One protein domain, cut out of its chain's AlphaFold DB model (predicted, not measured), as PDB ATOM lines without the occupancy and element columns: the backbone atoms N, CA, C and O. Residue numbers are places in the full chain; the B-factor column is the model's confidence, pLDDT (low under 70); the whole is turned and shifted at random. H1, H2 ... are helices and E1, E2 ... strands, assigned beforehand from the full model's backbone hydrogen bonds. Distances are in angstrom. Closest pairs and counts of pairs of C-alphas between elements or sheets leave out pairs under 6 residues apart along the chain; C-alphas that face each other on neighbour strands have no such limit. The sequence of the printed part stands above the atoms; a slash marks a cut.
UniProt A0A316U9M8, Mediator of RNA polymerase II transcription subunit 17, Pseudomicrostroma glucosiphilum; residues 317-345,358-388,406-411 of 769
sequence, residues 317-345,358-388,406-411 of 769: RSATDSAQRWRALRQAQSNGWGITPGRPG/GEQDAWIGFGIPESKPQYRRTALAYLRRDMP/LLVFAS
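This is residues 317 to 345, 358 to 388 and 406 to 411 of the 769 residues of the protein "Mediator of RNA polymerase II transcription subunit 17" of Pseudomicrostroma glucosiphilum (UniProt A0A316U9M8). A small twisted sheet of four short strands, E1 to E4, stands between two helices along the longest axis: the long helix H1 slants past one end of it, and the short helix H2 lies beyond the other. H1 comes near the sheet with its residues 325 to 333, beside the strands more than over them, while its first turns run on past the sheet. The printed part has 66 residues, with two named helices and four named strands in the order H1, E1, E2, H2, E3, E4. The sheet's order is E1, E2, E3, E4, antiparallel throughout, and the class is mixed, helices and strands. The whole is compact, with a radius of gyration of the C-alphas of 12.3 A, yet elongated in outline, with spans of 40 by 24 by 19 A.

H1, residues 317 to 334, begins with C-alpha 317 at (-29.723, -30.155, -53.498) and is 25.3 A long from first to last C-alpha. E1 is residues 338 to 340, 6.6 A, and E2 is residues 363 to 365, 6.4 A. H2 is residues 373 to 378, 8.9 A, with C-alpha 373 at (-25.151, -24.491, -15.701). E3, residues 380 to 383, is the longest strand at 10.6 A. E4, residues 407 to 409, is 6.2 A long and ends with C-alpha 409 at (-33.632, -25.495, -30.792).

E1 and E4 are the edge strands, and from edge to edge the strands' lines turn by 101 degrees. E1 and E2 are antiparallel at 146 degrees, with N 365 and O 338 2.8 A apart, within hydrogen-bond range. E2 and E3 are antiparallel at 136 degrees, with N 364 and O 381 at 2.7 A. E3 and E4 are antiparallel at 152 degrees, with N 408 and O 382 at 2.8 A. The pairing of E3 is staggered: residues 380 to 381 pair with E2 and residues 381 to 383 with E4. H1 is on the sheet at a height over the sheet of 8.5 A, over none of the strands, but only just: 2 of its C-alphas fall on E3. The closest C-alphas of H1 and E1 are those of Gln 333 and Ile 339, 6.7 A apart; those of H1 and E3 are Arg 325 and Leu 383, 6.9 A. H2 is not on the sheet, but only just, with 4 pairs of C-alphas within 10 A; its closest C-alphas to E2 are those of Arg 376 and Gly 365, 7.8 A. H1 and H2 are apart. In both helices every O i to N i+4 pair is within hydrogen-bond range.

The two C-alphas farthest apart are those of Arg 317 and Lys 372, 40.3 A. Residues 346 to 357 are not printed, with 11.0 A between C-alphas 345 and 358, and residues 389 to 405 are not printed, with 8.2 A between C-alphas 388 and 406. Of the links that are printed whole, H1 to E1 and H2 to E3 are tight and E2 to H2 is short. The mean pLDDT of the printed part is 87.0; residues 317 to 318, 344 to 345, 358 to 360 and 388 are under 70.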
ATOM      1  N   ARG A 317     -29.336 -30.946 -54.682       61.72
ATOM      2  CA  ARG A 317     -29.723 -30.155 -53.498       61.72
ATOM      3  C   ARG A 317     -28.781 -30.378 -52.313       61.72
ATOM      4  O   ARG A 317     -28.326 -29.429 -51.692       61.72
ATOM      5  N   SER A 318     -28.361 -31.620 -52.073       69.56
ATOM      6  CA  SER A 318     -27.567 -31.962 -50.881       69.56
ATOM      7  C   SER A 318     -26.233 -31.201 -50.746       69.56
ATOM      8  O   SER A 318     -25.833 -30.844 -49.635       69.56
ATOM      9  N   ALA A 319     -25.542 -30.921 -51.858       73.50
ATOM     10  CA  ALA A 319     -24.259 -30.219 -51.842       73.50
ATOM     11  C   ALA A 319     -24.429 -28.702 -51.652       73.50
ATOM     12  O   ALA A 319     -23.695 -28.099 -50.866       73.50
ATOM     13  N   THR A 320     -25.414 -28.095 -52.324       77.75
ATOM     14  CA  THR A 320     -25.735 -26.668 -52.166       77.75
ATOM     15  C   THR A 320     -26.295 -26.372 -50.780       77.75
ATOM     16  O   THR A 320     -25.877 -25.395 -50.163       77.75
ATOM     17  N   ASP A 321     -27.140 -27.258 -50.250       81.62
ATOM     18  CA  ASP A 321     -27.717 -27.147 -48.908       81.62
ATOM     19  C   ASP A 321     -26.616 -27.256 -47.851       81.62
ATOM     20  O   ASP A 321     -26.544 -26.446 -46.927       81.62
ATOM     21  N   SER A 322     -25.677 -28.193 -48.029       82.88
ATOM     22  CA  SER A 322     -24.491 -28.304 -47.174       82.88
ATOM     23  C   SER A 322     -23.632 -27.037 -47.229       82.88
ATOM     24  O   SER A 322     -23.260 -26.495 -46.186       82.88
ATOM     25  N   ALA A 323     -23.351 -26.502 -48.423       85.75
ATOM     26  CA  ALA A 323     -22.576 -25.272 -48.578       85.75
ATOM     27  C   ALA A 323     -23.269 -24.059 -47.932       85.75
ATOM     28  O   ALA A 323     -22.613 -23.265 -47.250       85.75
ATOM     29  N   GLN A 324     -24.589 -23.932 -48.091       86.88
ATOM     30  CA  GLN A 324     -25.394 -22.903 -47.435       86.88
ATOM     31  C   GLN A 324     -25.380 -23.074 -45.914       86.88
ATOM     32  O   GLN A 324     -25.160 -22.097 -45.200       86.88
ATOM     33  N   ARG A 325     -25.501 -24.307 -45.412       88.44
ATOM     34  CA  ARG A 325     -25.414 -24.619 -43.981       88.44
ATOM     35  C   ARG A 325     -24.057 -24.231 -43.396       88.44
ATOM     36  O   ARG A 325     -23.996 -23.612 -42.339       88.44
ATOM     37  N   TRP A 326     -22.956 -24.545 -44.081       89.94
ATOM     38  CA  TRP A 326     -21.613 -24.140 -43.652       89.94
ATOM     39  C   TRP A 326     -21.406 -22.625 -43.721       89.94
ATOM     40  O   TRP A 326     -20.738 -22.068 -42.851       89.94
ATOM     41  N   ARG A 327     -21.992 -21.943 -44.713       92.50
ATOM     42  CA  ARG A 327     -21.987 -20.476 -44.786       92.50
ATOM     43  C   ARG A 327     -22.739 -19.868 -43.601       92.50
ATOM     44  O   ARG A 327     -22.201 -18.978 -42.954       92.50
ATOM     45  N   ALA A 328     -23.915 -20.393 -43.281       92.19
ATOM     46  CA  ALA A 328     -24.726 -19.955 -42.154       92.19
ATOM     47  C   ALA A 328     -24.051 -20.225 -40.794       92.19
ATOM     48  O   ALA A 328     -24.051 -19.363 -39.921       92.19
ATOM     49  N   LEU A 329     -23.376 -21.370 -40.632       93.62
ATOM     50  CA  LEU A 329     -22.538 -21.641 -39.458       93.62
ATOM     51  C   LEU A 329     -21.377 -20.644 -39.341       93.62
ATOM     52  O   LEU A 329     -21.122 -20.136 -38.255       93.62
ATOM     53  N   ARG A 330     -20.686 -20.324 -40.442       94.88
ATOM     54  CA  ARG A 330     -19.624 -19.300 -40.431       94.88
ATOM     55  C   ARG A 330     -20.167 -17.914 -40.107       94.88
ATOM     56  O   ARG A 330     -19.503 -17.180 -39.386       94.88
ATOM     57  N   GLN A 331     -21.354 -17.575 -40.607       95.25
ATOM     58  CA  GLN A 331     -22.035 -16.328 -40.274       95.25
ATOM     59  C   GLN A 331     -22.319 -16.267 -38.769       95.25
ATOM     60  O   GLN A 331     -21.846 -15.347 -38.105       95.25
ATOM     61  N   ALA A 332     -22.945 -17.303 -38.202       95.12
ATOM     62  CA  ALA A 332     -23.181 -17.384 -36.764       95.12
ATOM     63  C   ALA A 332     -21.867 -17.274 -35.958       95.12
ATOM     64  O   ALA A 332     -21.783 -16.522 -34.989       95.12
ATOM     65  N   GLN A 333     -20.800 -17.947 -36.399       95.94
ATOM     66  CA  GLN A 333     -19.479 -17.829 -35.777       95.94
ATOM     67  C   GLN A 333     -18.932 -16.396 -35.832       95.94
ATOM     68  O   GLN A 333     -18.394 -15.905 -34.842       95.94
ATOM     69  N   SER A 334     -19.059 -15.723 -36.982       96.69
ATOM     70  CA  SER A 334     -18.590 -14.344 -37.166       96.69
ATOM     71  C   SER A 334     -19.355 -13.338 -36.306       96.69
ATOM     72  O   SER A 334     -18.779 -12.337 -35.893       96.69
ATOM     73  N   ASN A 335     -20.601 -13.655 -35.947       96.19
ATOM     74  CA  ASN A 335     -21.420 -12.867 -35.028       96.19
ATOM     75  C   ASN A 335     -21.123 -13.155 -33.547       96.19
ATOM     76  O   ASN A 335     -21.777 -12.601 -32.665       96.19
ATOM     77  N   GLY A 336     -20.125 -13.998 -33.263       96.19
ATOM     78  CA  GLY A 336     -19.674 -14.311 -31.910       96.19
ATOM     79  C   GLY A 336     -20.428 -15.457 -31.238       96.19
ATOM     80  O   GLY A 336     -20.218 -15.693 -30.047       96.19
ATOM     81  N   TRP A 337     -21.277 -16.196 -31.961       96.88
ATOM     82  CA  TRP A 337     -21.938 -17.371 -31.397       96.88
ATOM     83  C   TRP A 337     -20.949 -18.525 -31.216       96.88
ATOM     84  O   TRP A 337     -20.161 -18.854 -32.107       96.88
ATOM     85  N   GLY A 338     -20.999 -19.170 -30.050       94.25
ATOM     86  CA  GLY A 338     -20.143 -20.311 -29.747       94.25
ATOM     87  C   GLY A 338     -20.580 -21.544 -30.534       94.25
ATOM     88  O   GLY A 338     -21.709 -22.002 -30.381       94.25
ATOM     89  N   ILE A 339     -19.685 -22.116 -31.341       94.56
ATOM     90  CA  ILE A 339     -19.951 -23.349 -32.096       94.56
ATOM     91  C   ILE A 339     -19.175 -24.501 -31.471       94.56
ATOM     92  O   ILE A 339     -17.963 -24.416 -31.287       94.56
ATOM     93  N   THR A 340     -19.873 -25.589 -31.160       89.69
ATOM     94  CA  THR A 340     -19.269 -26.812 -30.622       89.69
ATOM     95  C   THR A 340     -19.483 -27.964 -31.607       89.69
ATOM     96  O   THR A 340     -20.633 -28.237 -31.964       89.69
ATOM     97  N   PRO A 341     -18.417 -28.641 -32.077       87.69
ATOM     98  CA  PRO A 341     -18.563 -29.821 -32.924       87.69
ATOM     99  C   PRO A 341     -19.129 -30.984 -32.101       87.69
ATOM    100  O   PRO A 341     -18.594 -31.331 -31.044       87.69
ATOM    101  N   GLY A 342     -20.211 -31.590 -32.591       78.25
ATOM    102  CA  GLY A 342     -20.952 -32.619 -31.862       78.25
ATOM    103  C   GLY A 342     -21.640 -32.103 -30.589       78.25
ATOM    104  O   GLY A 342     -21.401 -30.994 -30.112       78.25
ATOM    105  N   ARG A 343     -22.552 -32.906 -30.027       70.69
ATOM    106  CA  ARG A 343     -23.322 -32.479 -28.852       70.69
ATOM    107  C   ARG A 343     -22.450 -32.538 -27.588       70.69
ATOM    108  O   ARG A 343     -22.012 -33.637 -27.223       70.69
ATOM    109  N   PRO A 344     -22.234 -31.421 -26.867       64.50
ATOM    110  CA  PRO A 344     -21.492 -31.448 -25.612       64.50
ATOM    111  C   PRO A 344     -22.239 -32.311 -24.581       64.50
ATOM    112  O   PRO A 344     -23.348 -31.984 -24.167       64.50
ATOM    113  N   GLY A 345     -21.639 -33.432 -24.159       60.31
ATOM    114  CA  GLY A 345     -22.119 -34.212 -23.008       60.31
ATOM    115  C   GLY A 345     -22.822 -35.551 -23.276       60.31
ATOM    116  O   GLY A 345     -23.487 -36.047 -22.367       60.31
ATOM    117  N   GLY A 358     -27.563 -37.334 -33.119       54.34
ATOM    118  CA  GLY A 358     -26.150 -37.356 -32.749       54.34
ATOM    119  C   GLY A 358     -25.149 -37.480 -33.885       54.34
ATOM    120  O   GLY A 358     -23.956 -37.565 -33.599       54.34
ATOM    121  N   GLU A 359     -25.620 -37.459 -35.127       61.16
ATOM    122  CA  GLU A 359     -24.791 -37.301 -36.328       61.16
ATOM    123  C   GLU A 359     -24.713 -35.835 -36.786       61.16
ATOM    124  O   GLU A 359     -24.258 -35.535 -37.885       61.16
ATOM    125  N   GLN A 360     -25.181 -34.899 -35.959       65.94
ATOM    126  CA  GLN A 360     -25.198 -33.487 -36.314       65.94
ATOM    127  C   GLN A 360     -23.807 -32.860 -36.197       65.94
ATOM    128  O   GLN A 360     -23.137 -32.956 -35.166       65.94
ATOM    129  N   ASP A 361     -23.405 -32.177 -37.269       70.19
ATOM    130  CA  ASP A 361     -22.038 -31.699 -37.478       70.19
ATOM    131  C   ASP A 361     -21.618 -30.565 -36.521       70.19
ATOM    132  O   ASP A 361     -20.455 -30.497 -36.120       70.19
ATOM    133  N   ALA A 362     -22.540 -29.679 -36.121       89.38
ATOM    134  CA  ALA A 362     -22.226 -28.540 -35.256       89.38
ATOM    135  C   ALA A 362     -23.442 -28.035 -34.464       89.38
ATOM    136  O   ALA A 362     -24.528 -27.864 -35.019       89.38
ATOM    137  N   TRP A 363     -23.221 -27.736 -33.184       92.75
ATOM    138  CA  TRP A 363     -24.193 -27.098 -32.296       92.75
ATOM    139  C   TRP A 363     -23.810 -25.642 -32.060       92.75
ATOM    140  O   TRP A 363     -22.646 -25.337 -31.797       92.75
ATOM    141  N   ILE A 364     -24.798 -24.760 -32.110       95.44
ATOM    142  CA  ILE A 364     -24.692 -23.344 -31.775       95.44
ATOM    143  C   ILE A 364     -25.165 -23.163 -30.331       95.44
ATOM    144  O   ILE A 364     -26.323 -23.420 -30.001       95.44
ATOM    145  N   GLY A 365     -24.260 -22.735 -29.456       95.94
ATOM    146  CA  GLY A 365     -24.587 -22.317 -28.100       95.94
ATOM    147  C   GLY A 365     -25.056 -20.866 -28.090       95.94
ATOM    148  O   GLY A 365     -24.279 -19.970 -28.409       95.94
ATOM    149  N   PHE A 366     -26.307 -20.637 -27.692       96.69
ATOM    150  CA  PHE A 366     -26.879 -19.290 -27.534       96.69
ATOM    151  C   PHE A 366     -26.997 -18.858 -26.063       96.69
ATOM    152  O   PHE A 366     -27.421 -17.745 -25.751       96.69
ATOM    153  N   GLY A 367     -26.629 -19.742 -25.131       95.62
ATOM    154  CA  GLY A 367     -26.656 -19.461 -23.699       95.62
ATOM    155  C   GLY A 367     -25.570 -18.477 -23.275       95.62
ATOM    156  O   GLY A 367     -24.442 -18.531 -23.758       95.62
ATOM    157  N   ILE A 368     -25.898 -17.614 -22.315       96.19
ATOM    158  CA  ILE A 368     -24.940 -16.684 -21.704       96.19
ATOM    159  C   ILE A 368     -23.898 -17.503 -20.917       96.19
ATOM    160  O   ILE A 368     -24.299 -18.340 -20.101       96.19
ATOM    161  N   PRO A 369     -22.583 -17.317 -21.115       93.94
ATOM    162  CA  PRO A 369     -21.565 -18.153 -20.470       93.94
ATOM    163  C   PRO A 369     -21.576 -18.072 -18.934       93.94
ATOM    164  O   PRO A 369     -21.222 -19.052 -18.272       93.94
ATOM    165  N   GLU A 370     -22.061 -16.969 -18.366       95.69
ATOM    166  CA  GLU A 370     -22.222 -16.716 -16.928       95.69
ATOM    167  C   GLU A 370     -23.566 -17.215 -16.356       95.69
ATOM    168  O   GLU A 370     -23.782 -17.193 -15.134       95.69
ATOM    169  N   SER A 371     -24.488 -17.676 -17.210       96.12
ATOM    170  CA  SER A 371     -25.772 -18.238 -16.767       96.12
ATOM    171  C   SER A 371     -25.589 -19.527 -15.963       96.12
ATOM    172  O   SER A 371     -24.543 -20.200 -16.010       96.12
ATOM    173  N   LYS A 372     -26.613 -19.895 -15.176       95.62
ATOM    174  CA  LYS A 372     -26.549 -21.130 -14.374       95.62
ATOM    175  C   LYS A 372     -26.272 -22.328 -15.300       95.62
ATOM    176  O   LYS A 372     -26.790 -22.381 -16.416       95.62
ATOM    177  N   PRO A 373     -25.494 -23.340 -14.859       92.81
ATOM    178  CA  PRO A 373     -25.151 -24.491 -15.701       92.81
ATOM    179  C   PRO A 373     -26.361 -25.209 -16.313       92.81
ATOM    180  O   PRO A 373     -26.230 -25.818 -17.367       92.81
ATOM    181  N   GLN A 374     -27.521 -25.148 -15.657       93.25
ATOM    182  CA  GLN A 374     -28.768 -25.731 -16.148       93.25
ATOM    183  C   GLN A 374     -29.227 -25.060 -17.453       93.25
ATOM    184  O   GLN A 374     -29.440 -25.767 -18.433       93.25
ATOM    185  N   TYR A 375     -29.258 -23.723 -17.510       95.00
ATOM    186  CA  TYR A 375     -29.655 -22.979 -18.712       95.00
ATOM    187  C   TYR A 375     -28.617 -23.076 -19.829       95.00
ATOM    188  O   TYR A 375     -28.975 -23.245 -20.990       95.00
ATOM    189  N   ARG A 376     -27.316 -23.072 -19.498       93.12
ATOM    190  CA  ARG A 376     -26.251 -23.263 -20.505       93.12
ATOM    191  C   ARG A 376     -26.366 -24.590 -21.242       93.12
ATOM    192  O   ARG A 376     -26.084 -24.661 -22.431       93.12
ATOM    193  N   ARG A 377     -26.776 -25.645 -20.535       89.50
ATOM    194  CA  ARG A 377     -26.935 -26.987 -21.112       89.50
ATOM    195  C   ARG A 377     -28.144 -27.095 -22.036       89.50
ATOM    196  O   ARG A 377     -28.116 -27.901 -22.959       89.50
ATOM    197  N   THR A 378     -29.197 -26.327 -21.775       91.31
ATOM    198  CA  THR A 378     -30.411 -26.314 -22.602       91.31
ATOM    199  C   THR A 378     -30.315 -25.334 -23.766       91.31
ATOM    200  O   THR A 378     -31.015 -25.508 -24.757       91.31
ATOM    201  N   ALA A 379     -29.437 -24.332 -23.670       95.50
ATOM    202  CA  ALA A 379     -29.271 -23.271 -24.656       95.50
ATOM    203  C   ALA A 379     -28.413 -23.690 -25.865       95.50
ATOM    204  O   ALA A 379     -27.371 -23.096 -26.156       95.50
ATOM    205  N   LEU A 380     -28.858 -24.747 -26.545       94.06
ATOM    206  CA  LEU A 380     -28.233 -25.312 -27.734       94.06
ATOM    207  C   LEU A 380     -29.227 -25.316 -28.899       94.06
ATOM    208  O   LEU A 380     -30.384 -25.713 -28.742       94.06
ATOM    209  N   ALA A 381     -28.754 -24.913 -30.070       94.62
ATOM    210  CA  ALA A 381     -29.472 -24.984 -31.334       94.62
ATOM    211  C   ALA A 381     -28.587 -25.643 -32.396       94.62
ATOM    212  O   ALA A 381     -27.368 -25.714 -32.245       94.62
ATOM    213  N   TYR A 382     -29.182 -26.126 -33.475       93.25
ATOM    214  CA  TYR A 382     -28.456 -26.626 -34.637       93.25
ATOM    215  C   TYR A 382     -29.187 -26.221 -35.913       93.25
ATOM    216  O   TYR A 382     -30.390 -25.965 -35.894       93.25
ATOM    217  N   LEU A 383     -28.468 -26.153 -37.035       92.19
ATOM    218  CA  LEU A 383     -29.111 -25.903 -38.322       92.19
ATOM    219  C   LEU A 383     -29.764 -27.175 -38.837       92.19
ATOM    220  O   LEU A 383     -29.126 -28.233 -38.887       92.19
ATOM    221  N   ARG A 384     -31.015 -27.052 -39.275       89.19
ATOM    222  CA  ARG A 384     -31.723 -28.137 -39.946       89.19
ATOM    223  C   ARG A 384     -30.932 -28.585 -41.182       89.19
ATOM    224  O   ARG A 384     -30.386 -27.763 -41.914       89.19
ATOM    225  N   ARG A 385     -30.836 -29.903 -41.391       83.31
ATOM    226  CA  ARG A 385     -30.127 -30.479 -42.547       83.31
ATOM    227  C   ARG A 385     -30.882 -30.220 -43.847       83.31
ATOM    228  O   ARG A 385     -30.267 -29.845 -44.838       83.31
ATOM    229  N   ASP A 386     -32.198 -30.381 -43.790       80.12
ATOM    230  CA  ASP A 386     -33.092 -30.143 -44.913       80.12
ATOM    231  C   ASP A 386     -33.578 -28.701 -44.826       80.12
ATOM    232  O   ASP A 386     -34.518 -28.383 -44.091       80.12
ATOM    233  N   MET A 387     -32.876 -27.820 -45.531       73.19
ATOM    234  CA  MET A 387     -33.333 -26.455 -45.729       73.19
ATOM    235  C   MET A 387     -34.574 -26.518 -46.624       73.19
ATOM    236  O   MET A 387     -34.492 -27.109 -47.707       73.19
ATOM    237  N   PRO A 388     -35.732 -25.976 -46.203       67.06
ATOM    238  CA  PRO A 388     -36.862 -25.849 -47.104       67.06
ATOM    239  C   PRO A 388     -36.407 -24.948 -48.252       67.06
ATOM    240  O   PRO A 388     -36.203 -23.752 -48.092       67.06
ATOM    241  N   LEU A 406     -34.970 -22.172 -39.797       88.44
ATOM    242  CA  LEU A 406     -33.654 -22.713 -40.200       88.44
ATOM    243  C   LEU A 406     -32.950 -23.401 -39.018       88.44
ATOM    244  O   LEU A 406     -32.166 -24.342 -39.188       88.44
ATOM    245  N   LEU A 407     -33.203 -22.887 -37.817       91.56
ATOM    246  CA  LEU A 407     -32.644 -23.368 -36.570       91.56
ATOM    247  C   LEU A 407     -33.630 -24.289 -35.868       91.56
ATOM    248  O   LEU A 407     -34.790 -23.955 -35.653       91.56
ATOM    249  N   VAL A 408     -33.123 -25.432 -35.423       91.56
ATOM    250  CA  VAL A 408     -33.829 -26.308 -34.500       91.56
ATOM    251  C   VAL A 408     -33.213 -26.134 -33.123       91.56
ATOM    252  O   VAL A 408     -32.025 -26.380 -32.901       91.56
ATOM    253  N   PHE A 409     -34.032 -25.693 -32.178       92.19
ATOM    254  CA  PHE A 409     -33.632 -25.495 -30.792       92.19
ATOM    255  C   PHE A 409     -33.838 -26.786 -30.000       92.19
ATOM    256  O   PHE A 409     -34.912 -27.380 -30.049       92.19
ATOM    257  N   ALA A 410     -32.842 -27.195 -29.209       90.00
ATOM    258  CA  ALA A 410     -32.978 -28.356 -28.325       90.00
ATOM    259  C   ALA A 410     -34.064 -28.146 -27.257       90.00
ATOM    260  O   ALA A 410     -34.709 -29.092 -26.815       90.00
ATOM    261  N   SER A 411     -34.221 -26.900 -26.810       90.31
ATOM    262  CA  SER A 411     -35.209 -26.484 -25.823       90.31
ATOM    263  C   SER A 411     -35.520 -25.005 -26.035       90.31
ATOM    264  O   SER A 411     -34.791 -24.147 -25.536       90.31
TER     265      SER A 411